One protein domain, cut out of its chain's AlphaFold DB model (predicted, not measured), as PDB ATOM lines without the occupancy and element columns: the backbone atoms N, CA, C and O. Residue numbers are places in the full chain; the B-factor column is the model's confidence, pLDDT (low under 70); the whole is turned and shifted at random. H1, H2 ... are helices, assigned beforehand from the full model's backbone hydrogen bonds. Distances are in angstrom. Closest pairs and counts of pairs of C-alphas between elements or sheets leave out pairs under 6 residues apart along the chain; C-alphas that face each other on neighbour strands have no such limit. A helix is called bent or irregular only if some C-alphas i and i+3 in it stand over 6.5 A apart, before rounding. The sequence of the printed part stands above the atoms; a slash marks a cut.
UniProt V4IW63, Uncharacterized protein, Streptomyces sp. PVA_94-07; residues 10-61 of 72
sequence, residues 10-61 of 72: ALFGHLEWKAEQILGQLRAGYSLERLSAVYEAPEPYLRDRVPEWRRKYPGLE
ATOM      1  N   ALA A  10      77.820 113.023  82.947       67.19
ATOM      2  CA  ALA A  10      76.476 113.284  82.437       67.19
ATOM      3  C   ALA A  10      75.538 113.885  83.503       67.19
ATOM      4  O   ALA A  10      74.700 114.729  83.178       67.19
ATOM      5  N   LEU A  11      75.710 113.512  84.777       67.31
ATOM      6  CA  LEU A  11      74.978 114.108  85.899       67.31
ATOM      7  C   LEU A  11      75.367 115.579  86.082       67.31
ATOM      8  O   LEU A  11      74.501 116.411  86.333       67.31
ATOM      9  N   PHE A  12      76.635 115.940  85.880       67.75
ATOM     10  CA  PHE A  12      77.069 117.335  85.996       67.75
ATOM     11  C   PHE A  12      76.473 118.249  84.923       67.75
ATOM     12  O   PHE A  12      76.020 119.345  85.253       67.75
ATOM     13  N   GLY A  13      76.403 117.787  83.670       71.62
ATOM     14  CA  GLY A  13      75.710 118.519  82.604       71.62
ATOM     15  C   GLY A  13      74.206 118.652  82.869       71.62
ATOM     16  O   GLY A  13      73.624 119.715  82.656       71.62
ATOM     17  N   HIS A  14      73.579 117.602  83.410       77.56
ATOM     18  CA  HIS A  14      72.166 117.630  83.784       77.56
ATOM     19  C   HIS A  14      71.875 118.602  84.939       77.56
ATOM     20  O   HIS A  14      70.884 119.330  84.900       77.56
ATOM     21  N   LEU A  15      72.750 118.656  85.946       79.31
ATOM     22  CA  LEU A  15      72.617 119.574  87.077       79.31
ATOM     23  C   LEU A  15      72.800 121.031  86.663       79.31
ATOM     24  O   LEU A  15      72.086 121.886  87.175       79.31
ATOM     25  N   GLU A  16      73.699 121.320  85.719       81.44
ATOM     26  CA  GLU A  16      73.821 122.673  85.173       81.44
ATOM     27  C   GLU A  16      72.540 123.097  84.439       81.44
ATOM     28  O   GLU A  16      72.056 124.205  84.651       81.44
ATOM     29  N   TRP A  17      71.920 122.196  83.669       84.06
ATOM     30  CA  TRP A  17      70.611 122.459  83.059       84.06
ATOM     31  C   TRP A  17      69.489 122.652  84.098       84.06
ATOM     32  O   TRP A  17      68.533 123.390  83.865       84.06
ATOM     33  N   LYS A  18      69.604 122.021  85.272       86.50
ATOM     34  CA  LYS A  18      68.671 122.181  86.398       86.50
ATOM     35  C   LYS A  18      69.044 123.300  87.373       86.50
ATOM     36  O   LYS A  18      68.284 123.525  88.313       86.50
ATOM     37  N   ALA A  19      70.142 124.025  87.158       87.31
ATOM     38  CA  ALA A  19      70.644 125.036  88.087       87.31
ATOM     39  C   ALA A  19      69.577 126.078  88.449       87.31
ATOM     40  O   ALA A  19      69.366 126.373  89.623       87.31
ATOM     41  N   GLU A  20      68.838 126.571  87.453       86.75
ATOM     42  CA  GLU A  20      67.778 127.561  87.657       86.75
ATOM     43  C   GLU A  20      66.635 127.028  88.534       86.75
ATOM     44  O   GLU A  20      66.137 127.720  89.422       86.75
ATOM     45  N   GLN A  21      66.255 125.761  88.336       88.69
ATOM     46  CA  GLN A  21      65.220 125.093  89.129       88.69
ATOM     47  C   GLN A  21      65.693 124.841  90.566       88.69
ATOM     48  O   GLN A  21      64.955 125.114  91.511       88.69
ATOM     49  N   ILE A  22      66.940 124.391  90.743       89.06
ATOM     50  CA  ILE A  22      67.558 124.182  92.060       89.06
ATOM     51  C   ILE A  22      67.593 125.504  92.839       89.06
ATOM     52  O   ILE A  22      67.177 125.549  93.997       89.06
ATOM     53  N   LEU A  23      68.026 126.596  92.202       87.81
ATOM     54  CA  LEU A  23      68.029 127.931  92.805       87.81
ATOM     55  C   LEU A  23      66.613 128.414  93.156       87.81
ATOM     56  O   LEU A  23      66.402 128.941  94.250       87.81
ATOM     57  N   GLY A  24      65.635 128.193  92.273       88.75
ATOM     58  CA  GLY A  24      64.230 128.513  92.529       88.75
ATOM     59  C   GLY A  24      63.659 127.761  93.737       88.75
ATOM     60  O   GLY A  24      62.990 128.357  94.582       88.75
ATOM     61  N   GLN A  25      63.974 126.472  93.882       89.50
ATOM     62  CA  GLN A  25      63.538 125.672  95.028       89.50
ATOM     63  C   GLN A  25      64.240 126.080  96.328       89.50
ATOM     64  O   GLN A  25      63.583 126.170  97.366       89.50
ATOM     65  N   LEU A  26      65.538 126.399  96.289       87.50
ATOM     66  CA  LEU A  26      66.244 126.967  97.445       87.50
ATOM     67  C   LEU A  26      65.580 128.260  97.922       87.50
ATOM     68  O   LEU A  26      65.389 128.457  99.120       87.50
ATOM     69  N   ARG A  27      65.168 129.121  96.986       83.50
ATOM     70  CA  ARG A  27      64.433 130.353  97.296       83.50
ATOM     71  C   ARG A  27      63.044 130.080  97.878       83.50
ATOM     72  O   ARG A  27      62.604 130.814  98.756       83.50
ATOM     73  N   ALA A  28      62.374 129.019  97.433       86.50
ATOM     74  CA  ALA A  28      61.103 128.569  97.999       86.50
ATOM     75  C   ALA A  28      61.239 127.925  99.398       86.50
ATOM     76  O   ALA A  28      60.237 127.493  99.963       86.50
ATOM     77  N   GLY A  29      62.454 127.849  99.959       89.69
ATOM     78  CA  GLY A  29      62.719 127.327 101.303       89.69
ATOM     79  C   GLY A  29      63.032 125.830 101.356       89.69
ATOM     80  O   GLY A  29      62.978 125.233 102.429       89.69
ATOM     81  N   TYR A  30      63.349 125.200 100.223       88.81
ATOM     82  CA  TYR A  30      63.760 123.797 100.202       88.81
ATOM     83  C   TYR A  30      65.188 123.652 100.742       88.81
ATOM     84  O   TYR A  30      66.079 124.419 100.381       88.81
ATOM     85  N   SER A  31      65.420 122.638 101.574       89.25
ATOM     86  CA  SER A  31      66.748 122.306 102.101       89.25
ATOM     87  C   SER A  31      67.630 121.635 101.044       89.25
ATOM     88  O   SER A  31      67.130 120.918 100.174       89.25
ATOM     89  N   LEU A  32      68.952 121.806 101.159       87.25
ATOM     90  CA  LEU A  32      69.917 121.137 100.279       87.25
ATOM     91  C   LEU A  32      69.802 119.608 100.357       87.25
ATOM     92  O   LEU A  32      69.836 118.974  99.311       87.25
ATOM     93  N   GLU A  33      69.548 119.039 101.537       88.44
ATOM     94  CA  GLU A  33      69.259 117.607 101.725       88.44
ATOM     95  C   GLU A  33      68.097 117.129 100.837       88.44
ATOM     96  O   GLU A  33      68.182 116.109 100.150       88.44
ATOM     97  N   ARG A  34      67.021 117.922 100.762       88.12
ATOM     98  CA  ARG A  34      65.855 117.600  99.932       88.12
ATOM     99  C   ARG A  34      66.185 117.667  98.443       88.12
ATOM    100  O   ARG A  34      65.710 116.838  97.675       88.12
ATOM    101  N   LEU A  35      66.993 118.638  98.028       88.94
ATOM    102  CA  LEU A  35      67.429 118.772  96.634       88.94
ATOM    103  C   LEU A  35      68.435 117.682  96.264       88.94
ATOM    104  O   LEU A  35      68.386 117.165  95.154       88.94
ATOM    105  N   SER A  36      69.282 117.277  97.209       86.12
ATOM    106  CA  SER A  36      70.207 116.160  97.062       86.12
ATOM    107  C   SER A  36      69.459 114.869  96.732       86.12
ATOM    108  O   SER A  36      69.835 114.180  95.787       86.12
ATOM    109  N   ALA A  37      68.345 114.599  97.419       86.44
ATOM    110  CA  ALA A  37      67.486 113.453  97.129       86.44
ATOM    111  C   ALA A  37      66.731 113.572  95.789       86.44
ATOM    112  O   ALA A  37      66.631 112.594  95.059       86.44
ATOM    113  N   VAL A  38      66.206 114.755  95.445       86.56
ATOM    114  CA  VAL A  38      65.424 114.971  94.206       86.56
ATOM    115  C   VAL A  38      66.283 114.883  92.947       86.56
ATOM    116  O   VAL A  38      65.836 114.361  91.931       86.56
ATOM    117  N   TYR A  39      67.494 115.428  93.006       82.81
ATOM    118  CA  TYR A  39      68.410 115.484  91.868       82.81
ATOM    119  C   TYR A  39      69.484 114.395  91.918       82.81
ATOM    120  O   TYR A  39      70.407 114.427  91.105       82.81
ATOM    121  N   GLU A  40      69.385 113.477  92.887       82.19
ATOM    122  CA  GLU A  40      70.349 112.399  93.142       82.19
ATOM    123  C   GLU A  40      71.806 112.905  93.134       82.19
ATOM    124  O   GLU A  40      72.728 112.264  92.632       82.19
ATOM    125  N   ALA A  41      72.006 114.109  93.679       81.38
ATOM    126  CA  ALA A  41      73.269 114.833  93.653       81.38
ATOM    127  C   ALA A  41      73.812 114.995  95.072       81.38
ATOM    128  O   ALA A  41      73.043 115.312  95.975       81.38
ATOM    129  N   PRO A  42      75.122 114.836  95.311       82.81
ATOM    130  CA  PRO A  42      75.674 114.969  96.653       82.81
ATOM    131  C   PRO A  42      75.507 116.398  97.192       82.81
ATOM    132  O   PRO A  42      75.863 117.372  96.529       82.81
ATOM    133  N   GLU A  43      75.011 116.525  98.426       85.19
ATOM    134  CA  GLU A  43      74.807 117.822  99.088       85.19
ATOM    135  C   GLU A  43      76.052 118.737  99.070       85.19
ATOM    136  O   GLU A  43      75.908 119.916  98.732       85.19
ATOM    137  N   PRO A  44      77.282 118.236  99.330       85.31
ATOM    138  CA  PRO A  44      78.489 119.059  99.261       85.31
ATOM    139  C   PRO A  44      78.723 119.669  97.876       85.31
ATOM    140  O   PRO A  44      79.197 120.796  97.775       85.31
ATOM    141  N   TYR A  45      78.351 118.951  96.813       83.88
ATOM    142  CA  TYR A  45      78.473 119.444  95.445       83.88
ATOM    143  C   TYR A  45      77.471 120.565  95.170       83.88
ATOM    144  O   TYR A  45      77.839 121.607  94.634       83.88
ATOM    145  N   LEU A  46      76.211 120.392  95.586       85.69
ATOM    146  CA  LEU A  46      75.205 121.449  95.473       85.69
ATOM    147  C   LEU A  46      75.626 122.693  96.264       85.69
ATOM    148  O   LEU A  46      75.519 123.806  95.761       85.69
ATOM    149  N   ARG A  47      76.160 122.512  97.476       86.62
ATOM    150  CA  ARG A  47      76.640 123.609  98.324       86.62
ATOM    151  C   ARG A  47      77.749 124.428  97.656       86.62
ATOM    152  O   ARG A  47      77.740 125.648  97.787       86.62
ATOM    153  N   ASP A  48      78.664 123.771  96.948       88.38
ATOM    154  CA  ASP A  48      79.765 124.422  96.230       88.38
ATOM    155  C   ASP A  48      79.291 125.121  94.942       88.38
ATOM    156  O   ASP A  48      79.700 126.242  94.641       88.38
ATOM    157  N   ARG A  49      78.336 124.511  94.222       86.19
ATOM    158  CA  ARG A  49      77.808 125.035  92.951       86.19
ATOM    159  C   ARG A  49      76.776 126.143  93.088       86.19
ATOM    160  O   ARG A  49      76.695 127.003  92.215       86.19
ATOM    161  N   VAL A  50      75.986 126.163  94.159       86.88
ATOM    162  CA  VAL A  50      74.932 127.173  94.367       86.88
ATOM    163  C   VAL A  50      75.460 128.615  94.279       86.88
ATOM    164  O   VAL A  50      74.847 129.408  93.563       86.88
ATOM    165  N   PRO A  51      76.583 128.988  94.925       87.12
ATOM    166  CA  PRO A  51      77.193 130.306  94.754       87.12
ATOM    167  C   PRO A  51      77.582 130.626  93.305       87.12
ATOM    168  O   PRO A  51      77.408 131.760  92.861       87.12
ATOM    169  N   GLU A  52      78.097 129.648  92.556       88.31
ATOM    170  CA  GLU A  52      78.458 129.835  91.147       88.31
ATOM    171  C   GLU A  52      77.223 130.043  90.272       88.31
ATOM    172  O   GLU A  52      77.180 130.975  89.467       88.31
ATOM    173  N   TRP A  53      76.184 129.232  90.472       88.38
ATOM    174  CA  TRP A  53      74.920 129.380  89.762       88.38
ATOM    175  C   TRP A  53      74.243 130.711  90.079       88.38
ATOM    176  O   TRP A  53      73.731 131.340  89.163       88.38
ATOM    177  N   ARG A  54      74.290 131.205  91.322       84.94
ATOM    178  CA  ARG A  54      73.755 132.539  91.656       84.94
ATOM    179  C   ARG A  54      74.457 133.658  90.892       84.94
ATOM    180  O   ARG A  54      73.796 134.558  90.389       84.94
ATOM    181  N   ARG A  55      75.783 133.575  90.735       84.38
ATOM    182  CA  ARG A  55      76.544 134.541  89.920       84.38
ATOM    183  C   ARG A  55      76.234 134.427  88.427       84.38
ATOM    184  O   ARG A  55      76.205 135.445  87.746       84.38
ATOM    185  N   LYS A  56      76.024 133.206  87.919       83.56
ATOM    186  CA  LYS A  56      75.703 132.935  86.504       83.56
ATOM    187  C   LYS A  56      74.253 133.303  86.154       83.56
ATOM    188  O   LYS A  56      73.997 133.741  85.037       83.56
ATOM    189  N   TYR A  57      73.335 133.170  87.111       78.50
ATOM    190  CA  TYR A  57      71.895 133.407  86.971       78.50
ATOM    191  C   TYR A  57      71.378 134.423  88.014       78.50
ATOM    192  O   TYR A  57      70.538 134.077  88.852       78.50
ATOM    193  N   PRO A  58      71.835 135.692  87.977       67.44
ATOM    194  CA  PRO A  58      71.447 136.705  88.967       67.44
ATOM    195  C   PRO A  58      69.941 137.028  88.940       67.44
ATOM    196  O   PRO A  58      69.352 137.360  89.967       67.44
ATOM    197  N   GLY A  59      69.281 136.841  87.789       65.12
ATOM    198  CA  GLY A  59      67.848 137.109  87.601       65.12
ATOM    199  C   GLY A  59      66.893 136.210  88.400       65.12
ATOM    200  O   GLY A  59      65.687 136.430  88.368       65.12
ATOM    201  N   LEU A  60      67.400 135.204  89.121       62.50
ATOM    202  CA  LEU A  60      66.599 134.354  90.012       62.50
ATOM    203  C   LEU A  60      66.570 134.858  91.463       62.50
ATOM    204  O   LEU A  60      65.638 134.521  92.204       62.50
ATOM    205  N   GLU A  61      67.543 135.681  91.870       54.50
ATOM    206  CA  GLU A  61      67.494 136.411  93.147       54.50
ATOM    207  C   GLU A  61      66.528 137.603  93.041       54.50
ATOM    208  O   GLU A  61      65.740 137.867  93.953       54.50
TER     209      GLU A  61
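What this domain is: This is residues 10 to 61 of the 72 residues of an uncharacterized protein of Streptomyces sp. PVA_94-07 (UniProt V4IW63). Two short helices, H2 and H3, pack on the longest helix, H4, at two places and about perpendicular to it: H3 on residues 43 to 47, where H4 begins, and H2, by its first residues, on residues 50 to 54 farther along. The first helix, H1, makes a corner with H2 at Lys 18 and stays near H4 without packing on it, and a short tail, residues 57 to 61, follows H4. The printed part has 52 residues with four named helices, in the order H1, H2, H3, H4, and no named strand; the class is all helix. The whole is compact, with a radius of gyration of the C-alphas of 9.9 A, and rounded, spanning 25 by 24 by 15 A.

How they stand to each other: H1, residues 10 to 17, touches no helix but is near H4, residues 43 to 56, with 5 pairs of C-alphas within 10 A. H1 and H2, residues 19 to 27, meet only through their link. H1 and H3, residues 32 to 38, are apart. H2 and H3 are close but not clearly touching; their closest C-alphas, those of Ile 22 and Leu 35, are 7.1 A apart. H2 and H3 run opposite ways at a steep tilt of 52 degrees. H2 touches H4, which meets it with residues 50 to 54 alone; the closest C-alphas, those of Ala 19 and Trp 53, are 6.3 A apart. The lines of H2 and H4 are about perpendicular, at 78 degrees. H3 touches H4, which meets it with residues 43 to 47 alone; the closest C-alphas, those of Ser 36 and Glu 43, are 5.3 A apart. The lines of H3 and H4 are about perpendicular, at 82 degrees. In H1, H2 and H3 every O i to N i+4 pair is within hydrogen-bond range, and in H4 8 of 10 are.

Where its parts are: H1 runs from Ala 10, C-alpha at (76.476, 113.284, 82.437), to Trp 17, over 10.9 A. H2 runs from Ala 19 to Arg 27, over 12.3 A. H3 runs from Leu 32, C-alpha at (69.917, 121.137, 100.279), to Val 38, over 9.8 A. H4 runs from Glu 43 to Lys 56, C-alpha at (75.703, 132.935, 86.504), over 19.7 A. H4 is irregular, but only just: C-alphas 48 and 51 are 6.6 A apart, and its line is a rough one.

The domain as a whole: The two C-alphas farthest apart, those of Ala 10 and Gly 29, are 27.2 A apart. The printed part, residues 10 to 61 of a chain of 72, has no cut. The links H1 to H2, H2 to H3 and H3 to H4 are tight. The mean pLDDT of the printed part is 82.7, and residues 10 to 12 and 58 to 61 are under 70.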